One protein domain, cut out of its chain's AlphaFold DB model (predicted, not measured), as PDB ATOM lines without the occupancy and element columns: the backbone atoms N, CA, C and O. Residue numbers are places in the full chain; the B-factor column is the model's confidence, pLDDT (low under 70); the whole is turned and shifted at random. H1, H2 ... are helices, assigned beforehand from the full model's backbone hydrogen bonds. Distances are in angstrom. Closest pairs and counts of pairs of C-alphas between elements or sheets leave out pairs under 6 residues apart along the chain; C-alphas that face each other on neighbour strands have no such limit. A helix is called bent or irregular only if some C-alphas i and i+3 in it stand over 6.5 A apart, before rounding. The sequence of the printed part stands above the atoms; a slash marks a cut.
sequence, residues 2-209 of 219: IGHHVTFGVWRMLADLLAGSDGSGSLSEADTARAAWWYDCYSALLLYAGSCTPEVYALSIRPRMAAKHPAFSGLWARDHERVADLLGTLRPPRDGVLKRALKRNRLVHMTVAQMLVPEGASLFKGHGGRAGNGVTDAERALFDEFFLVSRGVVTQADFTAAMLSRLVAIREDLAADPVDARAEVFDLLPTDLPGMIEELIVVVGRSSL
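What this domain is: This is residues 2 to 209 of the 219 residues of an uncharacterized protein of Nocardia sp. NRRL S-836 (UniProt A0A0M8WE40). An antiparallel helical hairpin, H1 and H2, forms the core; H8 and H10, side by side and running opposite ways, cross it steeply on one side, while H4 packs on H1 and H5 on H2 on the other side. H3 packs nearly at right angles on the last residues of H5, with H7 next to H3 and the short H6 and H9 near the surface. The printed part has 208 residues with ten named helices, H1 to H10 in order along the chain, and no named strand: the class is all helix, with packing part aligned, part crossed. It is compact, with a radius of gyration of the C-alphas of 17.0 A, and rounded, spanning 44 by 43 by 38 A.

Where its parts are: H1 is residues 2 to 19, 25.9 A long, from C-alpha 2 at (221.854, 152.143, 273.195). H2 is residues 29 to 49, 30.2 A. H3, residues 54 to 68, is 20.0 A long and irregular, but only just: C-alphas 59 and 62 are 6.9 A apart. H4 is residues 78 to 89, 17.4 A, and H5 residues 97 to 116, 28.6 A, ending at C-alpha 116 (228.668, 140.857, 261.555). H6, residues 123 to 126, is 5.1 A; H7, residues 137 to 146, is 14.2 A. H8, residues 156 to 176, is 30.2 A; H9, residues 183 to 186, is 5.3 A. H10, residues 193 to 207, is 21.3 A, ending at C-alpha 207 (231.649, 166.967, 283.528).

How they stand to each other: H1 and H2 are the hubs, touching three helices each. They form a hairpin at a shallow tilt of 15 degrees, opposite ways, with closest C-alphas Gly 3 and Ala 49, 4.9 A. H1 touches H4 at Ala 15 and Val 83, C-alphas 5.1 A apart, the same way at a shallow tilt of 33 degrees, only just short of steep. H2 touches H5 the same way at 8 degrees, a shallow tilt, closest C-alphas Ala 36 and Leu 98, 4.4 A. Residues 2 to 9 of H1 touch H8 at a steep tilt of 45 degrees, closest C-alphas Val 6 and Met 163, 6.2 A. Residues 41 to 48 of H2 touch H10 at a steep tilt of 52 degrees, closest C-alphas Ala 44 and Leu 193, 5.9 A. H8 and H10 touch, opposite ways at a shallow tilt of 19 degrees, closest C-alphas Leu 164 and Ile 201, 6.2 A. H3 touches H5 about perpendicular, at 82 degrees, closest C-alphas Pro 54 and Leu 116, 4.4 A. H3 and H7 only just touch, with 3 pairs of C-alphas within 8 A, the closest Lys 68 and Leu 142, 7.3 A. H6 is close to H3 but not clearly touching, closest C-alphas Ala 66 and Leu 123, 7.1 A; H9 is so to H5, closest C-alphas Val 108 and Val 185, 6.7 A. Every O i to N i+4 pair is within hydrogen-bond range in H1, H2, H4, H5, H7, H8 and H10, and 8 of 11 are in H3; H6 and H9 are too short for such a pair.

The domain as a whole: The C-alphas farthest apart are those of Ser 24 and Leu 59, 47.9 A. The printed part has no cut; the link from H2 to H3 is tight, the others are short, and none is long. Mean pLDDT of the printed part is 89.9; residue 23 and residues 128 to 133, 180 to 184 and 208 to 209 are under 70.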
ATOM      1  N   ILE A   2     221.344 151.250 272.141       92.50
ATOM      2  CA  ILE A   2     221.854 152.143 273.195       92.50
ATOM      3  C   ILE A   2     223.351 152.490 273.056       92.50
ATOM      4  O   ILE A   2     223.718 153.651 273.216       92.50
ATOM      5  N   GLY A   3     224.192 151.549 272.607       94.06
ATOM      6  CA  GLY A   3     225.606 151.819 272.301       94.06
ATOM      7  C   GLY A   3     225.825 152.883 271.216       94.06
ATOM      8  O   GLY A   3     226.752 153.687 271.311       94.06
ATOM      9  N   HIS A   4     224.926 152.966 270.225       94.31
ATOM     10  CA  HIS A   4     224.981 154.017 269.202       94.31
ATOM     11  C   HIS A   4     224.564 155.376 269.778       94.31
ATOM     12  O   HIS A   4     225.188 156.385 269.472       94.31
ATOM     13  N   HIS A   5     223.566 155.419 270.668       95.75
ATOM     14  CA  HIS A   5     223.175 156.672 271.329       95.75
ATOM     15  C   HIS A   5     224.310 157.266 272.156       95.75
ATOM     16  O   HIS A   5     224.575 158.462 272.059       95.75
ATOM     17  N   VAL A   6     225.004 156.434 272.936       97.56
ATOM     18  CA  VAL A   6     226.171 156.883 273.709       97.56
ATOM     19  C   VAL A   6     227.303 157.312 272.774       97.56
ATOM     20  O   VAL A   6     227.956 158.320 273.029       97.56
ATOM     21  N   THR A   7     227.489 156.616 271.646       97.75
ATOM     22  CA  THR A   7     228.462 157.007 270.613       97.75
ATOM     23  C   THR A   7     228.214 158.425 270.095       97.75
ATOM     24  O   THR A   7     229.165 159.188 269.947       97.75
ATOM     25  N   PHE A   8     226.956 158.825 269.883       96.31
ATOM     26  CA  PHE A   8     226.636 160.192 269.451       96.31
ATOM     27  C   PHE A   8     227.069 161.235 270.484       96.31
ATOM     28  O   PHE A   8     227.637 162.266 270.126       96.31
ATOM     29  N   GLY A   9     226.871 160.942 271.772       95.75
ATOM     30  CA  GLY A   9     227.363 161.795 272.850       95.75
ATOM     31  C   GLY A   9     228.889 161.848 272.919       95.75
ATOM     32  O   GLY A   9     229.447 162.934 273.049       95.75
ATOM     33  N   VAL A  10     229.574 160.711 272.753       97.31
ATOM     34  CA  VAL A  10     231.046 160.651 272.675       97.31
ATOM     35  C   VAL A  10     231.574 161.499 271.518       97.31
ATOM     36  O   VAL A  10     232.502 162.279 271.714       97.31
ATOM     37  N   TRP A  11     230.969 161.407 270.330       97.56
ATOM     38  CA  TRP A  11     231.359 162.240 269.191       97.56
ATOM     39  C   TRP A  11     231.130 163.723 269.446       97.56
ATOM     40  O   TRP A  11     231.983 164.526 269.083       97.56
ATOM     41  N   ARG A  12     230.033 164.096 270.109       94.88
ATOM     42  CA  ARG A  12     229.794 165.490 270.494       94.88
ATOM     43  C   ARG A  12     230.869 166.009 271.452       94.88
ATOM     44  O   ARG A  12     231.474 167.034 271.162       94.88
ATOM     45  N   MET A  13     231.162 165.277 272.527       94.25
ATOM     46  CA  MET A  13     232.197 165.661 273.500       94.25
ATOM     47  C   MET A  13     233.589 165.744 272.860       94.25
ATOM     48  O   MET A  13     234.366 166.653 273.149       94.25
ATOM     49  N   LEU A  14     233.900 164.811 271.957       95.62
ATOM     50  CA  LEU A  14     235.133 164.838 271.181       95.62
ATOM     51  C   LEU A  14     235.170 166.042 270.232       95.62
ATOM     52  O   LEU A  14     236.191 166.715 270.155       95.62
ATOM     53  N   ALA A  15     234.082 166.344 269.528       94.62
ATOM     54  CA  ALA A  15     234.017 167.506 268.649       94.62
ATOM     55  C   ALA A  15     234.205 168.817 269.425       94.62
ATOM     56  O   ALA A  15     234.934 169.686 268.954       94.62
ATOM     57  N   ASP A  16     233.608 168.948 270.611       92.00
ATOM     58  CA  ASP A  16     233.773 170.126 271.469       92.00
ATOM     59  C   ASP A  16     235.235 170.285 271.925       92.00
ATOM     60  O   ASP A  16     235.787 171.384 271.859       92.00
ATOM     61  N   LEU A  17     235.901 169.181 272.285       92.88
ATOM     62  CA  LEU A  17     237.335 169.169 272.595       92.88
ATOM     63  C   LEU A  17     238.193 169.603 271.393       92.88
ATOM     64  O   LEU A  17     239.089 170.430 271.537       92.88
ATOM     65  N   LEU A  18     237.932 169.047 270.207       92.75
ATOM     66  CA  LEU A  18     238.708 169.341 268.998       92.75
ATOM     67  C   LEU A  18     238.489 170.783 268.506       92.75
ATOM     68  O   LEU A  18     239.425 171.424 268.021       92.75
ATOM     69  N   ALA A  19     237.270 171.305 268.652       90.44
ATOM     70  CA  ALA A  19     236.918 172.678 268.296       90.44
ATOM     71  C   ALA A  19     237.589 173.723 269.202       90.44
ATOM     72  O   ALA A  19     237.740 174.867 268.787       90.44
ATOM     73  N   GLY A  20     238.017 173.332 270.409       82.38
ATOM     74  CA  GLY A  20     238.789 174.179 271.320       82.38
ATOM     75  C   GLY A  20     240.246 174.412 270.902       82.38
ATOM     76  O   GLY A  20     240.936 175.180 271.570       82.38
ATOM     77  N   SER A  21     240.728 173.776 269.824       77.19
ATOM     78  CA  SER A  21     242.058 174.068 269.279       77.19
ATOM     79  C   SER A  21     242.150 175.531 268.832       77.19
ATOM     80  O   SER A  21     241.254 176.066 268.186       77.19
ATOM     81  N   ASP A  22     243.258 176.188 269.158       70.00
ATOM     82  CA  ASP A  22     243.537 177.611 268.901       70.00
ATOM     83  C   ASP A  22     243.743 177.960 267.408       70.00
ATOM     84  O   ASP A  22     244.321 178.991 267.069       70.00
ATOM     85  N   GLY A  23     243.304 177.093 266.492       69.31
ATOM     86  CA  GLY A  23     243.534 177.233 265.057       69.31
ATOM     87  C   GLY A  23     244.969 176.922 264.615       69.31
ATOM     88  O   GLY A  23     245.234 176.955 263.415       69.31
ATOM     89  N   SER A  24     245.884 176.553 265.525       75.62
ATOM     90  CA  SER A  24     247.277 176.199 265.188       75.62
ATOM     91  C   SER A  24     247.421 174.876 264.422       75.62
ATOM     92  O   SER A  24     248.525 174.505 264.019       75.62
ATOM     93  N   GLY A  25     246.329 174.123 264.242       79.12
ATOM     94  CA  GLY A  25     246.361 172.771 263.674       79.12
ATOM     95  C   GLY A  25     246.995 171.733 264.611       79.12
ATOM     96  O   GLY A  25     247.255 170.596 264.195       79.12
ATOM     97  N   SER A  26     247.234 172.113 265.870       84.44
ATOM     98  CA  SER A  26     247.771 171.266 266.928       84.44
ATOM     99  C   SER A  26     246.883 171.322 268.175       84.44
ATOM    100  O   SER A  26     246.128 172.269 268.382       84.44
ATOM    101  N   LEU A  27     246.936 170.265 268.981       89.25
ATOM    102  CA  LEU A  27     246.289 170.198 270.288       89.25
ATOM    103  C   LEU A  27     247.371 170.280 271.362       89.25
ATOM    104  O   LEU A  27     248.503 169.843 271.131       89.25
ATOM    105  N   SER A  28     247.008 170.753 272.556       91.44
ATOM    106  CA  SER A  28     247.867 170.574 273.727       91.44
ATOM    107  C   SER A  28     248.132 169.079 273.967       91.44
ATOM    108  O   SER A  28     247.385 168.211 273.500       91.44
ATOM    109  N   GLU A  29     249.190 168.741 274.704       92.19
ATOM    110  CA  GLU A  29     249.468 167.341 275.048       92.19
ATOM    111  C   GLU A  29     248.293 166.706 275.815       92.19
ATOM    112  O   GLU A  29     247.864 165.594 275.496       92.19
ATOM    113  N   ALA A  30     247.706 167.458 276.752       92.88
ATOM    114  CA  ALA A  30     246.548 167.033 277.530       92.88
ATOM    115  C   ALA A  30     245.306 166.799 276.652       92.88
ATOM    116  O   ALA A  30     244.642 165.768 276.788       92.88
ATOM    117  N   ASP A  31     245.011 167.703 275.715       93.50
ATOM    118  CA  ASP A  31     243.867 167.550 274.809       93.50
ATOM    119  C   ASP A  31     244.105 166.441 273.783       93.50
ATOM    120  O   ASP A  31     243.178 165.716 273.430       93.50
ATOM    121  N   THR A  32     245.353 166.232 273.356       95.31
ATOM    122  CA  THR A  32     245.727 165.106 272.492       95.31
ATOM    123  C   THR A  32     245.476 163.771 273.192       95.31
ATOM    124  O   THR A  32     244.914 162.853 272.587       95.31
ATOM    125  N   ALA A  33     245.867 163.650 274.465       95.69
ATOM    126  CA  ALA A  33     245.608 162.460 275.270       95.69
ATOM    127  C   ALA A  33     244.102 162.249 275.496       95.69
ATOM    128  O   ALA A  33     243.601 161.138 275.327       95.69
ATOM    129  N   ARG A  34     243.357 163.321 275.787       95.69
ATOM    130  CA  ARG A  34     241.903 163.261 275.982       95.69
ATOM    131  C   ARG A  34     241.154 162.891 274.699       95.69
ATOM    132  O   ARG A  34     240.230 162.086 274.746       95.69
ATOM    133  N   ALA A  35     241.574 163.412 273.548       96.12
ATOM    134  CA  ALA A  35     241.016 163.040 272.250       96.12
ATOM    135  C   ALA A  35     241.290 161.566 271.917       96.12
ATOM    136  O   ALA A  35     240.420 160.882 271.380       96.12
ATOM    137  N   ALA A  36     242.483 161.062 272.260       97.06
ATOM    138  CA  ALA A  36     242.816 159.649 272.106       97.06
ATOM    139  C   ALA A  36     241.908 158.761 272.976       97.06
ATOM    140  O   ALA A  36     241.346 157.793 272.469       97.06
ATOM    141  N   TRP A  37     241.695 159.143 274.238       97.31
ATOM    142  CA  TRP A  37     240.803 158.430 275.154       97.31
ATOM    143  C   TRP A  37     239.352 158.385 274.649       97.31
ATOM    144  O   TRP A  37     238.760 157.312 274.592       97.31
ATOM    145  N   TRP A  38     238.801 159.501 274.155       97.56
ATOM    146  CA  TRP A  38     237.457 159.507 273.553       97.56
ATOM    147  C   TRP A  38     237.330 158.559 272.348       97.56
ATOM    148  O   TRP A  38     236.281 157.946 272.146       97.56
ATOM    149  N   TYR A  39     238.393 158.399 271.559       96.69
ATOM    150  CA  TYR A  39     238.433 157.414 270.475       96.69
ATOM    151  C   TYR A  39     238.463 155.970 270.971       96.69
ATOM    152  O   TYR A  39     237.867 155.084 270.348       96.69
ATOM    153  N   ASP A  40     239.134 155.722 272.088       96.88
ATOM    154  CA  ASP A  40     239.133 154.416 272.734       96.88
ATOM    155  C   ASP A  40     237.742 154.105 273.316       96.88
ATOM    156  O   ASP A  40     237.226 153.011 273.084       96.88
ATOM    157  N   CYS A  41     237.052 155.086 273.915       97.50
ATOM    158  CA  CYS A  41     235.643 154.956 274.311       97.50
ATOM    159  C   CYS A  41     234.732 154.646 273.117       97.50
ATOM    160  O   CYS A  41     233.881 153.763 273.198       97.50
ATOM    161  N   TYR A  42     234.917 155.330 271.985       97.50
ATOM    162  CA  TYR A  42     234.165 155.021 270.767       97.50
ATOM    163  C   TYR A  42     234.432 153.582 270.288       97.50
ATOM    164  O   TYR A  42     233.508 152.878 269.886       97.50
ATOM    165  N   SER A  43     235.671 153.104 270.389       96.50
ATOM    166  CA  SER A  43     236.023 151.719 270.049       96.50
ATOM    167  C   SER A  43     235.314 150.708 270.959       96.50
ATOM    168  O   SER A  43     234.748 149.736 270.468       96.50
ATOM    169  N   ALA A  44     235.268 150.973 272.266       95.81
ATOM    170  CA  ALA A  44     234.527 150.159 273.227       95.81
ATOM    171  C   ALA A  44     233.018 150.123 272.907       95.81
ATOM    172  O   ALA A  44     232.401 149.058 272.892       95.81
ATOM    173  N   LEU A  45     232.429 151.269 272.553       96.69
ATOM    174  CA  LEU A  45     231.015 151.355 272.179       96.69
ATOM    175  C   LEU A  45     230.696 150.666 270.849       96.69
ATOM    176  O   LEU A  45     229.594 150.140 270.708       96.69
ATOM    177  N   LEU A  46     231.632 150.624 269.895       94.50
ATOM    178  CA  LEU A  46     231.490 149.816 268.679       94.50
ATOM    179  C   LEU A  46     231.448 148.323 268.999       94.50
ATOM    180  O   LEU A  46     230.625 147.614 268.424       94.50
ATOM    181  N   LEU A  47     232.301 147.853 269.913       93.25
ATOM    182  CA  LEU A  47     232.304 146.452 270.341       93.25
ATOM    183  C   LEU A  47     231.011 146.090 271.056       93.25
ATOM    184  O   LEU A  47     230.375 145.105 270.696       93.25
ATOM    185  N   TYR A  48     230.575 146.927 271.996       94.50
ATOM    186  CA  TYR A  48     229.293 146.738 272.660       94.50
ATOM    187  C   TYR A  48     228.120 146.776 271.664       94.50
ATOM    188  O   TYR A  48     227.246 145.922 271.688       94.50
ATOM    189  N   ALA A  49     228.089 147.737 270.738       93.44
ATOM    190  CA  ALA A  49     227.005 147.836 269.764       93.44
ATOM    191  C   ALA A  49     227.008 146.702 268.724       93.44
ATOM    192  O   ALA A  49     225.957 146.405 268.152       93.44
ATOM    193  N   GLY A  50     228.175 146.111 268.462       91.69
ATOM    194  CA  GLY A  50     228.384 144.994 267.550       91.69
ATOM    195  C   GLY A  50     228.450 143.626 268.227       91.69
ATOM    196  O   GLY A  50     228.822 142.664 267.563       91.69
ATOM    197  N   SER A  51     228.104 143.528 269.515       90.81
ATOM    198  CA  SER A  51     228.157 142.280 270.289       90.81
ATOM    199  C   SER A  51     227.080 141.266 269.898       90.81
ATOM    200  O   SER A  51     227.180 140.094 270.256       90.81
ATOM    201  N   CYS A  52     226.050 141.689 269.157       89.56
ATOM    202  CA  CYS A  52     225.013 140.786 268.677       89.56
ATOM    203  C   CYS A  52     225.594 139.704 267.757       89.56
ATOM    204  O   CYS A  52     226.572 139.925 267.040       89.56
ATOM    205  N   THR A  53     224.935 138.547 267.701       88.94
ATOM    206  CA  THR A  53     225.364 137.484 266.791       88.94
ATOM    207  C   THR A  53     225.246 137.929 265.324       88.94
ATOM    208  O   THR A  53     224.368 138.736 264.984       88.94
ATOM    209  N   PRO A  54     226.079 137.383 264.416       90.25
ATOM    210  CA  PRO A  54     225.962 137.663 262.984       90.25
ATOM    211  C   PRO A  54     224.564 137.349 262.438       90.25
ATOM    212  O   PRO A  54     224.068 138.052 261.562       90.25
ATOM    213  N   GLU A  55     223.895 136.340 263.000       92.00
ATOM    214  CA  GLU A  55     222.532 135.960 262.634       92.00
ATOM    215  C   GLU A  55     221.493 137.010 263.047       92.00
ATOM    216  O   GLU A  55     220.680 137.423 262.220       92.00
ATOM    217  N   VAL A  56     221.569 137.542 264.276       92.69
ATOM    218  CA  VAL A  56     220.714 138.664 264.705       92.69
ATOM    219  C   VAL A  56     220.928 139.878 263.800       92.69
ATOM    220  O   VAL A  56     219.963 140.524 263.373       92.69
ATOM    221  N   TYR A  57     222.180 140.181 263.451       93.06
ATOM    222  CA  TYR A  57     222.476 141.283 262.543       93.06
ATOM    223  C   TYR A  57     221.903 141.049 261.138       93.06
ATOM    224  O   TYR A  57     221.254 141.941 260.588       93.06
ATOM    225  N   ALA A  58     222.099 139.858 260.569       92.62
ATOM    226  CA  ALA A  58     221.666 139.511 259.218       92.62
ATOM    227  C   ALA A  58     220.141 139.427 259.070       92.62
ATOM    228  O   ALA A  58     219.616 139.859 258.044       92.62
ATOM    229  N   LEU A  59     219.431 138.909 260.077       94.50
ATOM    230  CA  LEU A  59     217.985 138.677 260.010       94.50
ATOM    231  C   LEU A  59     217.148 139.860 260.512       94.50
ATOM    232  O   LEU A  59     216.005 140.013 260.089       94.50
ATOM    233  N   SER A  60     217.693 140.706 261.393       94.25
ATOM    234  CA  SER A  60     216.928 141.793 262.022       94.25
ATOM    235  C   SER A  60     217.478 143.179 261.698       94.25
ATOM    236  O   SER A  60     216.755 144.038 261.191       94.25
ATOM    237  N   ILE A  61     218.764 143.424 261.955       93.31
ATOM    238  CA  ILE A  61     219.319 144.786 261.908       93.31
ATOM    239  C   ILE A  61     219.554 145.235 260.462       93.31
ATOM    240  O   ILE A  61     219.023 146.263 260.029       93.31
ATOM    241  N   ARG A  62     220.312 144.454 259.687       93.12
ATOM    242  CA  ARG A  62     220.699 144.791 258.312       93.12
ATOM    243  C   ARG A  62     219.497 144.942 257.367       93.12
ATOM    244  O   ARG A  62     219.499 145.920 256.616       93.12
ATOM    245  N   PRO A  63     218.461 144.076 257.394       94.50
ATOM    246  CA  PRO A  63     217.283 144.255 256.545       94.50
ATOM    247  C   PRO A  63     216.531 145.550 256.861       94.50
ATOM    248  O   PRO A  63     216.103 146.247 255.947       94.50
ATOM    249  N   ARG A  64     216.435 145.933 258.142       95.38
ATOM    250  CA  ARG A  64     215.805 147.200 258.548       95.38
ATOM    251  C   ARG A  64     216.595 148.418 258.071       95.38
ATOM    252  O   ARG A  64     215.985 149.387 257.631       95.38
ATOM    253  N   MET A  65     217.929 148.364 258.122       94.88
ATOM    254  CA  MET A  65     218.792 149.413 257.558       94.88
ATOM    255  C   MET A  65     218.585 149.535 256.042       94.88
ATOM    256  O   MET A  65     218.337 150.629 255.543       94.88
ATOM    257  N   ALA A  66     218.621 148.408 255.322       93.38
ATOM    258  CA  ALA A  66     218.434 148.371 253.872       93.38
ATOM    259  C   ALA A  66     217.036 148.852 253.443       93.38
ATOM    260  O   ALA A  66     216.909 149.529 252.425       93.38
ATOM    261  N   ALA A  67     216.003 148.554 254.238       95.06
ATOM    262  CA  ALA A  67     214.640 149.024 254.008       95.06
ATOM    263  C   ALA A  67     214.490 150.543 254.186       95.06
ATOM    264  O   ALA A  67     213.657 151.147 253.516       95.06
ATOM    265  N   LYS A  68     215.288 151.176 255.062       94.19
ATOM    266  CA  LYS A  68     215.345 152.644 255.153       94.19
ATOM    267  C   LYS A  68     216.074 153.251 253.963       94.19
ATOM    268  O   LYS A  68     215.594 154.225 253.396       94.19
ATOM    269  N   HIS A  69     217.223 152.689 253.595       93.38
ATOM    270  CA  HIS A  69     217.929 153.071 252.381       93.38
ATOM    271  C   HIS A  69     218.916 151.974 251.940       93.38
ATOM    272  O   HIS A  69     219.688 151.486 252.771       93.38
ATOM    273  N   PRO A  70     219.010 151.640 250.638       90.19
ATOM    274  CA  PRO A  70     219.903 150.581 250.153       90.19
ATOM    275  C   PRO A  70     221.377 150.810 250.519       90.19
ATOM    276  O   PRO A  70     222.102 149.873 250.840       90.19
ATOM    277  N   ALA A  71     221.812 152.072 250.517       91.12
ATOM    278  CA  ALA A  71     223.173 152.495 250.856       91.12
ATOM    279  C   ALA A  71     223.365 152.950 252.322       91.12
ATOM    280  O   ALA A  71     224.337 153.654 252.591       91.12
ATOM    281  N   PHE A  72     222.462 152.593 253.250       92.12
ATOM    282  CA  PHE A  72     222.507 153.065 254.644       92.12
ATOM    283  C   PHE A  72     223.897 152.910 255.274       92.12
ATOM    284  O   PHE A  72     224.520 151.844 255.191       92.12
ATOM    285  N   SER A  73     224.397 153.983 255.894       91.12
ATOM    286  CA  SER A  73     225.796 154.086 256.310       91.12
ATOM    287  C   SER A  73     225.979 154.876 257.599       91.12
ATOM    288  O   SER A  73     225.364 155.919 257.794       91.12
ATOM    289  N   GLY A  74     226.927 154.431 258.433       90.38
ATOM    290  CA  GLY A  74     227.422 155.190 259.589       90.38
ATOM    291  C   GLY A  74     228.042 156.542 259.224       90.38
ATOM    292  O   GLY A  74     228.079 157.441 260.056       90.38
ATOM    293  N   LEU A  75     228.475 156.714 257.968       90.31
ATOM    294  CA  LEU A  75     229.007 157.987 257.470       90.31
ATOM    295  C   LEU A  75     227.978 159.121 257.516       90.31
ATOM    296  O   LEU A  75     228.370 160.280 257.482       90.31
ATOM    297  N   TRP A  76     226.685 158.800 257.591       93.56
ATOM    298  CA  TRP A  76     225.617 159.794 257.600       93.56
ATOM    299  C   TRP A  76     225.383 160.451 258.962       93.56
ATOM    300  O   TRP A  76     224.612 161.405 259.065       93.56
ATOM    301  N   ALA A  77     226.041 159.963 260.015       94.69
ATOM    302  CA  ALA A  77     225.926 160.540 261.342       94.69
ATOM    303  C   ALA A  77     226.516 161.960 261.378       94.69
ATOM    304  O   ALA A  77     227.716 162.147 261.161       94.69
ATOM    305  N   ARG A  78     225.685 162.958 261.718       94.25
ATOM    306  CA  ARG A  78     226.108 164.372 261.787       94.25
ATOM    307  C   ARG A  78     227.284 164.580 262.743       94.25
ATOM    308  O   ARG A  78     228.219 165.306 262.423       94.25
ATOM    309  N   ASP A  79     227.247 163.920 263.899       94.25
ATOM    310  CA  ASP A  79     228.262 164.095 264.940       94.25
ATOM    311  C   ASP A  79     229.603 163.448 264.539       94.25
ATOM    312  O   ASP A  79     230.662 164.012 264.807       94.25
ATOM    313  N   HIS A  80     229.573 162.319 263.817       94.25
ATOM    314  CA  HIS A  80     230.782 161.691 263.274       94.25
ATOM    315  C   HIS A  80     231.425 162.537 262.174       94.25
ATOM    316  O   HIS A  80     232.646 162.675 262.144       94.25
ATOM    317  N   GLU A  81     230.622 163.107 261.270       92.50
ATOM    318  CA  GLU A  81     231.147 163.981 260.219       92.50
ATOM    319  C   GLU A  81     231.852 165.201 260.819       92.50
ATOM    320  O   GLU A  81     232.997 165.470 260.468       92.50
ATOM    321  N   ARG A  82     231.237 165.862 261.810       93.06
ATOM    322  CA  ARG A  82     231.861 166.994 262.510       93.06
ATOM    323  C   ARG A  82     233.219 166.623 263.113       93.06
ATOM    324  O   ARG A  82     234.167 167.399 263.010       93.06
ATOM    325  N   VAL A  83     233.329 165.448 263.737       95.19
ATOM    326  CA  VAL A  83     234.610 164.941 264.257       95.19
ATOM    327  C   VAL A  83     235.614 164.720 263.123       95.19
ATOM    328  O   VAL A  83     236.774 165.107 263.254       95.19
ATOM    329  N   ALA A  84     235.189 164.118 262.009       93.12
ATOM    330  CA  ALA A  84     236.056 163.863 260.861       93.12
ATOM    331  C   ALA A  84     236.603 165.164 260.246       93.12
ATOM    332  O   ALA A  84     237.804 165.241 259.974       93.12
ATOM    333  N   ASP A  85     235.760 166.187 260.105       91.56
ATOM    334  CA  ASP A  85     236.150 167.506 259.600       91.56
ATOM    335  C   ASP A  85     237.179 168.171 260.519       91.56
ATOM    336  O   ASP A  85     238.247 168.591 260.064       91.56
ATOM    337  N   LEU A  86     236.911 168.191 261.830       93.31
ATOM    338  CA  LEU A  86     237.825 168.753 262.829       93.31
ATOM    339  C   LEU A  86     239.158 167.997 262.887       93.31
ATOM    340  O   LEU A  86     240.210 168.603 263.038       93.31
ATOM    341  N   LEU A  87     239.164 166.676 262.717       92.56
ATOM    342  CA  LEU A  87     240.413 165.915 262.629       92.56
ATOM    343  C   LEU A  87     241.179 166.170 261.332       92.56
ATOM    344  O   LEU A  87     242.405 166.036 261.320       92.56
ATOM    345  N   GLY A  88     240.481 166.505 260.245       91.31
ATOM    346  CA  GLY A  88     241.081 166.823 258.951       91.31
ATOM    347  C   GLY A  88     241.972 168.067 258.993       91.31
ATOM    348  O   GLY A  88     242.967 168.143 258.256       91.31
ATOM    349  N   THR A  89     241.666 169.005 259.895       90.81
ATOM    350  CA  THR A  89     242.457 170.225 260.118       90.81
ATOM    351  C   THR A  89     243.697 169.974 260.978       90.81
ATOM    352  O   THR A  89     244.673 170.716 260.877       90.81
ATOM    353  N   LEU A  90     243.716 168.894 261.765       90.56
ATOM    354  CA  LEU A  90     244.834 168.567 262.643       90.56
ATOM    355  C   LEU A  90     245.982 167.860 261.912       90.56
ATOM    356  O   LEU A  90     245.819 167.143 260.912       90.56
ATOM    357  N   ARG A  91     247.189 168.016 262.462       88.56
ATOM    358  CA  ARG A  91     248.407 167.314 262.024       88.56
ATOM    359  C   ARG A  91     249.082 166.590 263.199       88.56
ATOM    360  O   ARG A  91     250.204 166.932 263.566       88.56
ATOM    361  N   PRO A  92     248.429 165.579 263.812       88.31
ATOM    362  CA  PRO A  92     249.018 164.875 264.945       88.31
ATOM    363  C   PRO A  92     250.241 164.049 264.505       88.31
ATOM    364  O   PRO A  92     250.237 163.507 263.389       88.31
ATOM    365  N   PRO A  93     251.257 163.877 265.375       91.06
ATOM    366  CA  PRO A  93     252.430 163.059 265.079       91.06
ATOM    367  C   PRO A  93     252.050 161.646 264.620       91.06
ATOM    368  O   PRO A  93     251.134 161.031 265.175       91.06
ATOM    369  N   ARG A  94     252.774 161.106 263.626       89.25
ATOM    370  CA  ARG A  94     252.488 159.799 262.993       89.25
ATOM    371  C   ARG A  94     252.334 158.660 264.003       89.25
ATOM    372  O   ARG A  94     251.449 157.812 263.842       89.25
ATOM    373  N   ASP A  95     253.167 158.689 265.033       90.94
ATOM    374  CA  ASP A  95     253.213 157.696 266.101       90.94
ATOM    375  C   ASP A  95     252.769 158.283 267.446       90.94
ATOM    376  O   ASP A  95     253.062 157.717 268.491       90.94
ATOM    377  N   GLY A  96     252.039 159.404 267.438       94.75
ATOM    378  CA  GLY A  96     251.452 160.005 268.637       94.75
ATOM    379  C   GLY A  96     250.255 159.215 269.180       94.75
ATOM    380  O   GLY A  96     249.649 158.405 268.470       94.75
ATOM    381  N   VAL A  97     249.881 159.483 270.437       95.94
ATOM    382  CA  VAL A  97     248.779 158.791 271.141       95.94
ATOM    383  C   VAL A  97     247.465 158.838 270.353       95.94
ATOM    384  O   VAL A  97     246.843 157.799 270.139       95.94
ATOM    385  N   LEU A  98     247.106 160.001 269.798       95.81
ATOM    386  CA  LEU A  98     245.888 160.170 269.003       95.81
ATOM    387  C   LEU A  98     245.922 159.358 267.700       95.81
ATOM    388  O   LEU A  98     244.927 158.735 267.336       95.81
ATOM    389  N   LYS A  99     247.063 159.295 266.997       95.69
ATOM    390  CA  LYS A  99     247.165 158.448 265.796       95.69
ATOM    391  C   LYS A  99     247.067 156.963 266.122       95.69
ATOM    392  O   LYS A  99     246.504 156.229 265.309       95.69
ATOM    393  N   ARG A 100     247.568 156.510 267.275       95.44
ATOM    394  CA  ARG A 100     247.391 155.118 267.720       95.44
ATOM    395  C   ARG A 100     245.926 154.805 268.028       95.44
ATOM    396  O   ARG A 100     245.430 153.814 267.503       95.44
ATOM    397  N   ALA A 101     245.228 155.675 268.758       96.50
ATOM    398  CA  ALA A 101     243.800 155.510 269.045       96.50
ATOM    399  C   ALA A 101     242.943 155.495 267.764       96.50
ATOM    400  O   ALA A 101     242.113 154.613 267.579       96.50
ATOM    401  N   LEU A 102     243.220 156.385 266.802       96.38
ATOM    402  CA  LEU A 102     242.558 156.382 265.488       96.38
ATOM    403  C   LEU A 102     242.780 155.075 264.709       96.38
ATOM    404  O   LEU A 102     241.852 154.538 264.102       96.38
ATOM    405  N   LYS A 103     244.015 154.552 264.709       94.94
ATOM    406  CA  LYS A 103     244.338 153.264 264.070       94.94
ATOM    407  C   LYS A 103     243.600 152.114 264.757       94.94
ATOM    408  O   LYS A 103     243.004 151.297 264.062       94.94
ATOM    409  N   ARG A 104     243.602 152.081 266.092       94.62
ATOM    410  CA  ARG A 104     242.870 151.092 266.894       94.62
ATOM    411  C   ARG A 104     241.379 151.130 266.593       94.62
ATOM    412  O   ARG A 104     240.818 150.096 266.256       94.62
ATOM    413  N   ASN A 105     240.761 152.308 266.620       95.88
ATOM    414  CA  ASN A 105     239.344 152.464 266.311       95.88
ATOM    415  C   ASN A 105     238.995 151.936 264.916       95.88
ATOM    416  O   ASN A 105     238.014 151.216 264.749       95.88
ATOM    417  N   ARG A 106     239.838 152.225 263.917       94.44
ATOM    418  CA  ARG A 106     239.665 151.677 262.570       94.44
ATOM    419  C   ARG A 106     239.750 150.150 262.553       94.44
ATOM    420  O   ARG A 106     238.939 149.529 261.871       94.44
ATOM    421  N   LEU A 107     240.715 149.559 263.259       93.56
ATOM    422  CA  LEU A 107     240.847 148.103 263.360       93.56
ATOM    423  C   LEU A 107     239.616 147.490 264.028       93.56
ATOM    424  O   LEU A 107     239.002 146.613 263.436       93.56
ATOM    425  N   VAL A 108     239.193 148.019 265.179       93.25
ATOM    426  CA  VAL A 108     237.976 147.587 265.882       93.25
ATOM    427  C   VAL A 108     236.754 147.659 264.965       93.25
ATOM    428  O   VAL A 108     236.040 146.671 264.820       93.25
ATOM    429  N   HIS A 109     236.546 148.782 264.273       92.44
ATOM    430  CA  HIS A 109     235.429 148.936 263.340       92.44
ATOM    431  C   HIS A 109     235.469 147.903 262.203       92.44
ATOM    432  O   HIS A 109     234.446 147.302 261.879       92.44
ATOM    433  N   MET A 110     236.643 147.672 261.604       91.12
ATOM    434  CA  MET A 110     236.806 146.671 260.544       91.12
ATOM    435  C   MET A 110     236.538 145.255 261.054       91.12
ATOM    436  O   MET A 110     235.870 144.485 260.367       91.12
ATOM    437  N   THR A 111     237.012 144.926 262.254       89.75
ATOM    438  CA  THR A 111     236.804 143.610 262.855       89.75
ATOM    439  C   THR A 111     235.337 143.374 263.200       89.75
ATOM    440  O   THR A 111     234.796 142.343 262.812       89.75
ATOM    441  N   VAL A 112     234.655 144.343 263.822       90.38
ATOM    442  CA  VAL A 112     233.206 144.267 264.085       90.38
ATOM    443  C   VAL A 112     232.425 144.095 262.780       90.38
ATOM    444  O   VAL A 112     231.549 143.238 262.686       90.38
ATOM    445  N   ALA A 113     232.771 144.846 261.729       90.12
ATOM    446  CA  ALA A 113     232.127 144.695 260.427       90.12
ATOM    447  C   ALA A 113     232.330 143.287 259.835       90.12
ATOM    448  O   ALA A 113     231.373 142.695 259.342       90.12
ATOM    449  N   GLN A 114     233.546 142.738 259.919       89.69
ATOM    450  CA  GLN A 114     233.868 141.386 259.450       89.69
ATOM    451  C   GLN A 114     233.164 140.300 260.276       89.69
ATOM    452  O   GLN A 114     232.803 139.255 259.738       89.69
ATOM    453  N   MET A 115     232.958 140.527 261.574       87.94
ATOM    454  CA  MET A 115     232.192 139.623 262.434       87.94
ATOM    455  C   MET A 115     230.725 139.576 262.015       87.94
ATOM    456  O   MET A 115     230.182 138.494 261.815       87.94
ATOM    457  N   LEU A 116     230.098 140.743 261.854       89.50
ATOM    458  CA  LEU A 116     228.668 140.857 261.555       89.50
ATOM    459  C   LEU A 116     228.330 140.548 260.093       89.50
ATOM    460  O   LEU A 116     227.190 140.208 259.776       89.50
ATOM    461  N   VAL A 117     229.301 140.691 259.188       89.25
ATOM    462  CA  VAL A 117     229.129 140.468 257.750       89.25
ATOM    463  C   VAL A 117     230.345 139.734 257.164       89.25
ATOM    464  O   VAL A 117     231.120 140.332 256.417       89.25
ATOM    465  N   PRO A 118     230.521 138.430 257.449       82.81
ATOM    466  CA  PRO A 118     231.732 137.710 257.048       82.81
ATOM    467  C   PRO A 118     231.956 137.642 255.531       82.81
ATOM    468  O   PRO A 118     233.094 137.706 255.070       82.81
ATOM    469  N   GLU A 119     230.876 137.547 254.754       77.31
ATOM    470  CA  GLU A 119     230.921 137.301 253.303       77.31
ATOM    471  C   GLU A 119     230.523 138.518 252.451       77.31
ATOM    472  O   GLU A 119     230.450 138.433 251.227       77.31
ATOM    473  N   GLY A 120     230.218 139.664 253.068       71.00
ATOM    474  CA  GLY A 120     229.491 140.744 252.396       71.00
ATOM    475  C   GLY A 120     230.138 142.119 252.510       71.00
ATOM    476  O   GLY A 120     230.686 142.508 253.537       71.00
ATOM    477  N   ALA A 121     229.982 142.924 251.460       77.19
ATOM    478  CA  ALA A 121     230.290 144.347 251.521       77.19
ATOM    479  C   ALA A 121     229.312 145.088 252.455       77.19
ATOM    480  O   ALA A 121     228.170 144.657 252.678       77.19
ATOM    481  N   SER A 122     229.732 146.248 252.971       79.94
ATOM    482  CA  SER A 122     228.799 147.174 253.621       79.94
ATOM    483  C   SER A 122     227.719 147.615 252.627       79.94
ATOM    484  O   SER A 122     227.977 147.699 251.425       79.94
ATOM    485  N   LEU A 123     226.520 147.929 253.129       83.06
ATOM    486  CA  LEU A 123     225.402 148.422 252.313       83.06
ATOM    487  C   LEU A 123     225.816 149.604 251.424       83.06
ATOM    488  O   LEU A 123     225.525 149.612 250.229       83.06
ATOM    489  N   PHE A 124     226.591 150.534 251.992       78.38
ATOM    490  CA  PHE A 124     227.168 151.675 251.285       78.38
ATOM    491  C   PHE A 124     228.009 151.263 250.068       78.38
ATOM    492  O   PHE A 124     227.770 151.737 248.962       78.38
ATOM    493  N   LYS A 125     228.971 150.347 250.247       77.00
ATOM    494  CA  LYS A 125     229.833 149.883 249.147       77.00
ATOM    495  C   LYS A 125     229.056 149.059 248.118       77.00
ATOM    496  O   LYS A 125     229.305 149.201 246.926       77.00
ATOM    497  N   GLY A 126     228.115 148.229 248.573       72.50
ATOM    498  CA  GLY A 126     227.300 147.368 247.710       72.50
ATOM    499  C   GLY A 126     226.403 148.136 246.734       72.50
ATOM    500  O   GLY A 126     226.109 147.625 245.662       72.50
ATOM    501  N   HIS A 127     226.032 149.375 247.064       77.88
ATOM    502  CA  HIS A 127     225.171 150.223 246.229       77.88
ATOM    503  C   HIS A 127     225.924 151.395 245.585       77.88
ATOM    504  O   HIS A 127     225.340 152.436 245.298       77.88
ATOM    505  N   GLY A 128     227.235 151.245 245.362       65.81
ATOM    506  CA  GLY A 128     228.033 152.238 244.636       65.81
ATOM    507  C   GLY A 128     228.298 153.533 245.408       65.81
ATOM    508  O   GLY A 128     228.700 154.529 244.805       65.81
ATOM    509  N   GLY A 129     228.109 153.529 246.732       63.66
ATOM    510  CA  GLY A 129     228.457 154.650 247.595       63.66
ATOM    511  C   GLY A 129     229.935 155.010 247.446       63.66
ATOM    512  O   GLY A 129     230.825 154.174 247.626       63.66
ATOM    513  N   ARG A 130     230.203 156.273 247.111       61.28
ATOM    514  CA  ARG A 130     231.554 156.834 247.006       61.28
ATOM    515  C   ARG A 130     231.789 157.792 248.162       61.28
ATOM    516  O   ARG A 130     231.045 158.753 248.334       61.28
ATOM    517  N   ALA A 131     232.837 157.541 248.943       60.44
ATOM    518  CA  ALA A 131     233.335 158.537 249.885       60.44
ATOM    519  C   ALA A 131     233.757 159.783 249.084       60.44
ATOM    520  O   ALA A 131     234.585 159.661 248.183       60.44
ATOM    521  N   GLY A 132     233.159 160.944 249.371       57.72
ATOM    522  CA  GLY A 132     233.498 162.217 248.717       57.72
ATOM    523  C   GLY A 132     232.349 162.949 248.014       57.72
ATOM    524  O   GLY A 132     232.509 164.124 247.717       57.72
ATOM    525  N   ASN A 133     231.182 162.325 247.813       66.19
ATOM    526  CA  ASN A 133     230.016 163.014 247.226       66.19
ATOM    527  C   ASN A 133     229.269 163.936 248.216       66.19
ATOM    528  O   ASN A 133     228.243 164.511 247.860       66.19
ATOM    529  N   GLY A 134     229.783 164.079 249.442       73.62
ATOM    530  CA  GLY A 134     229.085 164.720 250.555       73.62
ATOM    531  C   GLY A 134     227.914 163.874 251.066       73.62
ATOM    532  O   GLY A 134     227.395 163.016 250.356       73.62
ATOM    533  N   VAL A 135     227.519 164.092 252.321       88.56
ATOM    534  CA  VAL A 135     226.296 163.510 252.889       88.56
ATOM    535  C   VAL A 135     225.191 164.560 252.838       88.56
ATOM    536  O   VAL A 135     225.340 165.656 253.388       88.56
ATOM    537  N   THR A 136     224.072 164.216 252.208       91.81
ATOM    538  CA  THR A 136     222.895 165.086 252.094       91.81
ATOM    539  C   THR A 136     222.155 165.231 253.427       91.81
ATOM    540  O   THR A 136     222.231 164.371 254.304       91.81
ATOM    541  N   ASP A 137     221.376 166.303 253.591       93.75
ATOM    542  CA  ASP A 137     220.551 166.474 254.794       93.75
ATOM    543  C   ASP A 137     219.486 165.388 254.966       93.75
ATOM    544  O   ASP A 137     219.187 165.004 256.099       93.75
ATOM    545  N   ALA A 138     218.964 164.850 253.861       94.31
ATOM    546  CA  ALA A 138     218.014 163.745 253.881       94.31
ATOM    547  C   ALA A 138     218.651 162.455 254.425       94.31
ATOM    548  O   ALA A 138     218.061 161.798 255.277       94.31
ATOM    549  N   GLU A 139     219.875 162.118 254.004       94.25
ATOM    550  CA  GLU A 139     220.610 160.955 254.529       94.25
ATOM    551  C   GLU A 139     220.890 161.085 256.030       94.25
ATOM    552  O   GLU A 139     220.724 160.126 256.784       94.25
ATOM    553  N   ARG A 140     221.252 162.288 256.490       95.31
ATOM    554  CA  ARG A 140     221.455 162.566 257.920       95.31
ATOM    555  C   ARG A 140     220.163 162.432 258.717       95.31
ATOM    556  O   ARG A 140     220.175 161.851 259.796       95.31
ATOM    557  N   ALA A 141     219.057 162.964 258.194       95.94
ATOM    558  CA  ALA A 141     217.749 162.857 258.834       95.94
ATOM    559  C   ALA A 141     217.283 161.395 258.916       95.94
ATOM    560  O   ALA A 141     216.823 160.967 259.969       95.94
ATOM    561  N   LEU A 142     217.483 160.607 257.852       96.19
ATOM    562  CA  LEU A 142     217.211 159.165 257.853       96.19
ATOM    563  C   LEU A 142     218.065 158.416 258.880       96.19
ATOM    564  O   LEU A 142     217.584 157.478 259.516       96.19
ATOM    565  N   PHE A 143     219.328 158.815 259.043       96.50
ATOM    566  CA  PHE A 143     220.209 158.238 260.051       96.50
ATOM    567  C   PHE A 143     219.703 158.527 261.471       96.50
ATOM    568  O   PHE A 143     219.555 157.600 262.268       96.50
ATOM    569  N   ASP A 144     219.380 159.788 261.767       96.75
ATOM    570  CA  ASP A 144     218.811 160.193 263.056       96.75
ATOM    571  C   ASP A 144     217.485 159.466 263.332       96.75
ATOM    572  O   ASP A 144     217.306 158.899 264.411       96.75
ATOM    573  N   GLU A 145     216.587 159.391 262.344       96.81
ATOM    574  CA  GLU A 145     215.302 158.694 262.448       96.81
ATOM    575  C   GLU A 145     215.486 157.199 262.742       96.81
ATOM    576  O   GLU A 145     214.850 156.667 263.653       96.81
ATOM    577  N   PHE A 146     216.375 156.511 262.015       96.50
ATOM    578  CA  PHE A 146     216.642 155.088 262.243       96.50
ATOM    579  C   PHE A 146     217.121 154.829 263.673       96.50
ATOM    580  O   PHE A 146     216.708 153.847 264.293       96.50
ATOM    581  N   PHE A 147     217.952 155.726 264.209       95.88
ATOM    582  CA  PHE A 147     218.429 155.653 265.582       95.88
ATOM    583  C   PHE A 147     217.511 156.321 266.607       95.88
ATOM    584  O   PHE A 147     217.878 156.361 267.774       95.88
ATOM    585  N   LEU A 148     216.309 156.769 266.240       96.06
ATOM    586  CA  LEU A 148     215.364 157.428 267.152       96.06
ATOM    587  C   LEU A 148     215.972 158.658 267.855       96.06
ATOM    588  O   LEU A 148     215.727 158.907 269.037       96.06
ATOM    589  N   VAL A 149     216.800 159.416 267.138       94.88
ATOM    590  CA  VAL A 149     217.428 160.647 267.621       94.88
ATOM    591  C   VAL A 149     216.570 161.837 267.219       94.88
ATOM    592  O   VAL A 149     216.305 162.062 266.043       94.88
ATOM    593  N   SER A 150     216.173 162.637 268.206       92.56
ATOM    594  CA  SER A 150     215.590 163.961 267.983       92.56
ATOM    595  C   SER A 150     216.617 165.025 268.341       92.56
ATOM    596  O   SER A 150     217.171 165.010 269.440       92.56
ATOM    597  N   ARG A 151     216.893 165.943 267.410       92.56
ATOM    598  CA  ARG A 151     217.846 167.038 267.621       92.56
ATOM    599  C   ARG A 151     217.110 168.294 268.075       92.56
ATOM    600  O   ARG A 151     216.098 168.669 267.494       92.56
ATOM    601  N   GLY A 152     217.641 168.943 269.105       92.12
ATOM    602  CA  GLY A 152     217.089 170.161 269.685       92.12
ATOM    603  C   GLY A 152     218.054 170.779 270.692       92.12
ATOM    604  O   GLY A 152     219.124 170.228 270.966       92.12
ATOM    605  N   VAL A 153     217.676 171.936 271.232       92.19
ATOM    606  CA  VAL A 153     218.417 172.567 272.327       92.19
ATOM    607  C   VAL A 153     218.205 171.736 273.589       92.19
ATOM    608  O   VAL A 153     217.070 171.459 273.968       92.19
ATOM    609  N   VAL A 154     219.303 171.342 274.225       91.88
ATOM    610  CA  VAL A 154     219.313 170.605 275.493       91.88
ATOM    611  C   VAL A 154     220.267 171.298 276.451       91.88
ATOM    612  O   VAL A 154     221.274 171.866 276.017       91.88
ATOM    613  N   THR A 155     219.959 171.258 277.743       92.06
ATOM    614  CA  THR A 155     220.900 171.740 278.755       92.06
ATOM    615  C   THR A 155     222.049 170.746 278.925       92.06
ATOM    616  O   THR A 155     221.935 169.567 278.573       92.06
ATOM    617  N   GLN A 156     223.164 171.203 279.498       89.62
ATOM    618  CA  GLN A 156     224.264 170.305 279.856       89.62
ATOM    619  C   GLN A 156     223.804 169.235 280.858       89.62
ATOM    620  O   GLN A 156     224.201 168.078 280.743       89.62
ATOM    621  N   ALA A 157     222.934 169.607 281.802       91.69
ATOM    622  CA  ALA A 157     222.372 168.687 282.784       91.69
ATOM    623  C   ALA A 157     221.533 167.584 282.119       91.69
ATOM    624  O   ALA A 157     221.752 166.409 282.408       91.69
ATOM    625  N   ASP A 158     220.650 167.939 281.179       93.88
ATOM    626  CA  ASP A 158     219.826 166.964 280.448       93.88
ATOM    627  C   ASP A 158     220.687 166.018 279.608       93.88
ATOM    628  O   ASP A 158     220.464 164.806 279.596       93.88
ATOM    629  N   PHE A 159     221.703 166.559 278.927       93.56
ATOM    630  CA  PHE A 159     222.642 165.758 278.146       93.56
ATOM    631  C   PHE A 159     223.414 164.774 279.032       93.56
ATOM    632  O   PHE A 159     223.463 163.578 278.727       93.56
ATOM    633  N   THR A 160     223.976 165.243 280.151       94.50
ATOM    634  CA  THR A 160     224.704 164.387 281.092       94.50
ATOM    635  C   THR A 160     223.790 163.322 281.696       94.50
ATOM    636  O   THR A 160     224.163 162.151 281.711       94.50
ATOM    637  N   ALA A 161     222.579 163.680 282.131       95.38
ATOM    638  CA  ALA A 161     221.615 162.721 282.671       95.38
ATOM    639  C   ALA A 161     221.241 161.646 281.636       95.38
ATOM    640  O   ALA A 161     221.243 160.451 281.941       95.38
ATOM    641  N   ALA A 162     220.994 162.052 280.386       94.88
ATOM    642  CA  ALA A 162     220.693 161.143 279.286       94.88
ATOM    643  C   ALA A 162     221.861 160.194 278.963       94.88
ATOM    644  O   ALA A 162     221.622 159.014 278.684       94.88
ATOM    645  N   MET A 163     223.100 160.689 279.003       96.56
ATOM    646  CA  MET A 163     224.310 159.885 278.811       96.56
ATOM    647  C   MET A 163     224.516 158.892 279.957       96.56
ATOM    648  O   MET A 163     224.679 157.701 279.701       96.56
ATOM    649  N   LEU A 164     224.452 159.352 281.210       97.69
ATOM    650  CA  LEU A 164     224.641 158.506 282.393       97.69
ATOM    651  C   LEU A 164     223.595 157.399 282.475       97.69
ATOM    652  O   LEU A 164     223.955 156.248 282.690       97.69
ATOM    653  N   SER A 165     222.322 157.721 282.237       97.81
ATOM    654  CA  SER A 165     221.253 156.719 282.216       97.81
ATOM    655  C   SER A 165     221.545 155.598 281.212       97.81
ATOM    656  O   SER A 165     221.377 154.423 281.527       97.81
ATOM    657  N   ARG A 166     222.048 155.943 280.020       97.94
ATOM    658  CA  ARG A 166     222.383 154.957 278.986       97.94
ATOM    659  C   ARG A 166     223.636 154.159 279.317       97.94
ATOM    660  O   ARG A 166     223.661 152.962 279.070       97.94
ATOM    661  N   LEU A 167     224.656 154.799 279.879       98.25
ATOM    662  CA  LEU A 167     225.879 154.121 280.308       98.25
ATOM    663  C   LEU A 167     225.620 153.139 281.454       98.25
ATOM    664  O   LEU A 167     226.143 152.032 281.427       98.25
ATOM    665  N   VAL A 168     224.772 153.512 282.417       98.00
ATOM    666  CA  VAL A 168     224.332 152.615 283.494       98.00
ATOM    667  C   VAL A 168     223.604 151.403 282.921       98.00
ATOM    668  O   VAL A 168     223.927 150.285 283.305       98.00
ATOM    669  N   ALA A 169     222.711 151.603 281.950       98.12
ATOM    670  CA  ALA A 169     222.041 150.496 281.275       98.12
ATOM    671  C   ALA A 169     223.027 149.585 280.515       98.12
ATOM    672  O   ALA A 169     222.887 148.371 280.576       98.12
ATOM    673  N   ILE A 170     224.051 150.138 279.850       97.62
ATOM    674  CA  ILE A 170     225.115 149.339 279.206       97.62
ATOM    675  C   ILE A 170     225.896 148.527 280.243       97.62
ATOM    676  O   ILE A 170     226.175 147.355 280.022       97.62
ATOM    677  N   ARG A 171     226.257 149.137 281.374       97.25
ATOM    678  CA  ARG A 171     226.953 148.443 282.463       97.25
ATOM    679  C   ARG A 171     226.116 147.287 283.011       97.25
ATOM    680  O   ARG A 171     226.650 146.204 283.216       97.25
ATOM    681  N   GLU A 172     224.834 147.524 283.274       97.19
ATOM    682  CA  GLU A 172     223.914 146.499 283.777       97.19
ATOM    683  C   GLU A 172     223.738 145.357 282.770       97.19
ATOM    684  O   GLU A 172     223.782 144.195 283.161       97.19
ATOM    685  N   ASP A 173     223.630 145.686 281.481       95.94
ATOM    686  CA  ASP A 173     223.578 144.718 280.383       95.94
ATOM    687  C   ASP A 173     224.849 143.857 280.337       95.94
ATOM    688  O   ASP A 173     224.764 142.637 280.376       95.94
ATOM    689  N   LEU A 174     226.036 144.472 280.391       94.00
ATOM    690  CA  LEU A 174     227.321 143.760 280.423       94.00
ATOM    691  C   LEU A 174     227.512 142.883 281.668       94.00
ATOM    692  O   LEU A 174     228.213 141.875 281.603       94.00
ATOM    693  N   ALA A 175     226.937 143.276 282.806       94.81
ATOM    694  CA  ALA A 175     226.991 142.486 284.032       94.81
ATOM    695  C   ALA A 175     226.056 141.267 283.974       94.81
ATOM    696  O   ALA A 175     226.358 140.239 284.580       94.81
ATOM    697  N   ALA A 176     224.928 141.388 283.269       94.69
ATOM    698  CA  ALA A 176     223.949 140.318 283.100       94.69
ATOM    699  C   ALA A 176     224.317 139.352 281.961       94.69
ATOM    700  O   ALA A 176     224.150 138.143 282.118       94.69
ATOM    701  N   ASP A 177     224.822 139.883 280.847       90.06
ATOM    702  CA  ASP A 177     225.218 139.148 279.644       90.06
ATOM    703  C   ASP A 177     226.598 139.634 279.152       90.06
ATOM    704  O   ASP A 177     226.705 140.528 278.301       90.06
ATOM    705  N   PRO A 178     227.693 139.101 279.727       87.19
ATOM    706  CA  PRO A 178     229.042 139.469 279.324       87.19
ATOM    707  C   PRO A 178     229.288 139.166 277.844       87.19
ATOM    708  O   PRO A 178     229.019 138.068 277.359       87.19
ATOM    709  N   VAL A 179     229.868 140.122 277.116       83.00
ATOM    710  CA  VAL A 179     230.167 139.921 275.694       83.00
ATOM    711  C   VAL A 179     231.345 138.957 275.533       83.00
ATOM    712  O   VAL A 179     232.498 139.351 275.663       83.00
ATOM    713  N   ASP A 180     231.045 137.708 275.182       68.88
ATOM    714  CA  ASP A 180     232.031 136.634 274.959       68.88
ATOM    715  C   ASP A 180     232.513 136.544 273.489       68.88
ATOM    716  O   ASP A 180     233.185 135.609 273.045       68.88
ATOM    717  N   ALA A 181     232.142 137.522 272.659       55.69
ATOM    718  CA  ALA A 181     232.414 137.483 271.227       55.69
ATOM    719  C   ALA A 181     233.888 137.809 270.911       55.69
ATOM    720  O   ALA A 181     234.227 138.946 270.599       55.69
ATOM    721  N   ARG A 182     234.734 136.768 270.895       60.59
ATOM    722  CA  ARG A 182     236.115 136.750 270.360       60.59
ATOM    723  C   ARG A 182     237.088 137.661 271.127       60.59
ATOM    724  O   ARG A 182     237.348 138.791 270.718       60.59
ATOM    725  N   ALA A 183     237.678 137.108 272.193       61.06
ATOM    726  CA  ALA A 183     238.662 137.744 273.083       61.06
ATOM    727  C   ALA A 183     239.712 138.626 272.368       61.06
ATOM    728  O   ALA A 183     239.993 139.734 272.814       61.06
ATOM    729  N   GLU A 184     240.194 138.203 271.197       69.50
ATOM    730  CA  GLU A 184     241.228 138.905 270.420       69.50
ATOM    731  C   GLU A 184     240.854 140.344 270.014       69.50
ATOM    732  O   GLU A 184     241.730 141.184 269.808       69.50
ATOM    733  N   VAL A 185     239.561 140.659 269.862       75.19
ATOM    734  CA  VAL A 185     239.128 142.025 269.507       75.19
ATOM    735  C   VAL A 185     239.090 142.927 270.738       75.19
ATOM    736  O   VAL A 185     239.336 144.130 270.628       75.19
ATOM    737  N   PHE A 186     238.822 142.352 271.909       77.44
ATOM    738  CA  PHE A 186     238.874 143.063 273.184       77.44
ATOM    739  C   PHE A 186     240.307 143.408 273.577       77.44
ATOM    740  O   PHE A 186     240.527 144.495 274.105       77.44
ATOM    741  N   ASP A 187     241.280 142.580 273.190       82.50
ATOM    742  CA  ASP A 187     242.714 142.860 273.363       82.50
ATOM    743  C   ASP A 187     243.181 144.117 272.606       82.50
ATOM    744  O   ASP A 187     244.266 144.648 272.859       82.50
ATOM    745  N   LEU A 188     242.375 144.626 271.666       84.38
ATOM    746  CA  LEU A 188     242.664 145.892 270.999       84.38
ATOM    747  C   LEU A 188     242.405 147.095 271.908       84.38
ATOM    748  O   LEU A 188     242.999 148.148 271.663       84.38
ATOM    749  N   LEU A 189     241.521 146.982 272.903       87.12
ATOM    750  CA  LEU A 189     241.189 148.078 273.808       87.12
ATOM    751  C   LEU A 189     242.318 148.338 274.827       87.12
ATOM    752  O   LEU A 189     243.093 147.440 275.143       87.12
ATOM    753  N   PRO A 190     242.438 149.569 275.363       85.62
ATOM    754  CA  PRO A 190     243.402 149.863 276.428       85.62
ATOM    755  C   PRO A 190     243.115 149.139 277.754       85.62
ATOM    756  O   PRO A 190     244.040 148.905 278.526       85.62
ATOM    757  N   THR A 191     241.847 148.820 278.015       88.88
ATOM    758  CA  THR A 191     241.360 147.979 279.119       88.88
ATOM    759  C   THR A 191     240.141 147.196 278.633       88.88
ATOM    760  O   THR A 191     239.622 147.458 277.547       88.88
ATOM    761  N   ASP A 192     239.680 146.239 279.429       90.56
ATOM    762  CA  ASP A 192     238.445 145.502 279.185       90.56
ATOM    763  C   ASP A 192     237.218 146.416 278.970       90.56
ATOM    764  O   ASP A 192     237.151 147.566 279.414       90.56
ATOM    765  N   LEU A 193     236.216 145.894 278.256       92.12
ATOM    766  CA  LEU A 193     235.013 146.656 277.918       92.12
ATOM    767  C   LEU A 193     234.272 147.182 279.169       92.12
ATOM    768  O   LEU A 193     233.954 148.374 279.176       92.12
ATOM    769  N   PRO A 194     234.032 146.388 280.234       94.12
ATOM    770  CA  PRO A 194     233.433 146.906 281.464       94.12
ATOM    771  C   PRO A 194     234.234 148.059 282.081       94.12
ATOM    772  O   PRO A 194     233.647 149.092 282.404       94.12
ATOM    773  N   GLY A 195     235.564 147.942 282.164       94.44
ATOM    774  CA  GLY A 195     236.432 149.008 282.669       94.44
ATOM    775  C   GLY A 195     236.322 150.305 281.863       94.44
ATOM    776  O   GLY A 195     236.195 151.382 282.449       94.44
ATOM    777  N   MET A 196     236.270 150.215 280.528       95.69
ATOM    778  CA  MET A 196     236.047 151.381 279.658       95.69
ATOM    779  C   MET A 196     234.692 152.060 279.929       95.69
ATOM    780  O   MET A 196     234.602 153.289 279.895       95.69
ATOM    781  N   ILE A 197     233.630 151.283 280.176       97.12
ATOM    782  CA  ILE A 197     232.292 151.823 280.468       97.12
ATOM    783  C   ILE A 197     232.253 152.487 281.849       97.12
ATOM    784  O   ILE A 197     231.703 153.582 281.969       97.12
ATOM    785  N   GLU A 198     232.871 151.887 282.867       96.88
ATOM    786  CA  GLU A 198     232.965 152.481 284.208       96.88
ATOM    787  C   GLU A 198     233.729 153.806 284.200       96.88
ATOM    788  O   GLU A 198     233.267 154.808 284.756       96.88
ATOM    789  N   GLU A 199     234.873 153.861 283.517       96.19
ATOM    790  CA  GLU A 199     235.636 155.102 283.396       96.19
ATOM    791  C   GLU A 199     234.816 156.189 282.683       96.19
ATOM    792  O   GLU A 199     234.783 157.347 283.115       96.19
ATOM    793  N   LEU A 200     234.085 155.810 281.632       96.38
ATOM    794  CA  LEU A 200     233.222 156.726 280.896       96.38
ATOM    795  C   LEU A 200     232.073 157.272 281.764       96.38
ATOM    796  O   LEU A 200     231.788 158.471 281.697       96.38
ATOM    797  N   ILE A 201     231.462 156.449 282.627       97.44
ATOM    798  CA  ILE A 201     230.471 156.898 283.626       97.44
ATOM    799  C   ILE A 201     231.081 157.966 284.538       97.44
ATOM    800  O   ILE A 201     230.488 159.033 284.729       97.44
ATOM    801  N   VAL A 202     232.281 157.717 285.067       96.31
ATOM    802  CA  VAL A 202     232.971 158.649 285.971       96.31
ATOM    803  C   VAL A 202     233.278 159.977 285.274       96.31
ATOM    804  O   VAL A 202     233.017 161.043 285.837       96.31
ATOM    805  N   VAL A 203     233.809 159.947 284.050       94.25
ATOM    806  CA  VAL A 203     234.177 161.161 283.301       94.25
ATOM    807  C   VAL A 203     232.946 161.992 282.932       94.25
ATOM    808  O   VAL A 203     232.942 163.214 283.124       94.25
ATOM    809  N   VAL A 204     231.876 161.349 282.456       93.88
ATOM    810  CA  VAL A 204     230.619 162.037 282.125       93.88
ATOM    811  C   VAL A 204     229.984 162.646 283.381       93.88
ATOM    812  O   VAL A 204     229.560 163.802 283.344       93.88
ATOM    813  N   GLY A 205     229.992 161.927 284.509       91.31
ATOM    814  CA  GLY A 205     229.445 162.411 285.783       91.31
ATOM    815  C   GLY A 205     230.251 163.538 286.438       91.31
ATOM    816  O   GLY A 205     229.698 164.349 287.176       91.31
ATOM    817  N   ARG A 206     231.554 163.650 286.155       87.12
ATOM    818  CA  ARG A 206     232.371 164.794 286.604       87.12
ATOM    819  C   ARG A 206     232.151 166.039 285.753       87.12
ATOM    820  O   ARG A 206     232.223 167.150 286.269       87.12
ATOM    821  N   SER A 207     231.856 165.860 284.468       70.25
ATOM    822  CA  SER A 207     231.649 166.967 283.528       70.25
ATOM    823  C   SER A 207     230.397 167.797 283.850       70.25
ATOM    824  O   SER A 207     230.342 168.967 283.493       70.25
ATOM    825  N   SER A 208     229.419 167.249 284.587       58.59
ATOM    826  CA  SER A 208     228.259 168.006 285.093       58.59
ATOM    827  C   SER A 208     228.569 168.980 286.232       58.59
ATOM    828  O   SER A 208     227.701 169.767 286.587       58.59
ATOM    829  N   LEU A 209     229.771 168.942 286.818       53.19
ATOM    830  CA  LEU A 209     230.143 169.828 287.930       53.19
ATOM    831  C   LEU A 209     230.763 171.155 287.469       53.19
ATOM    832  O   LEU A 209     231.061 172.007 288.302       53.19
TER     833      LEU A 209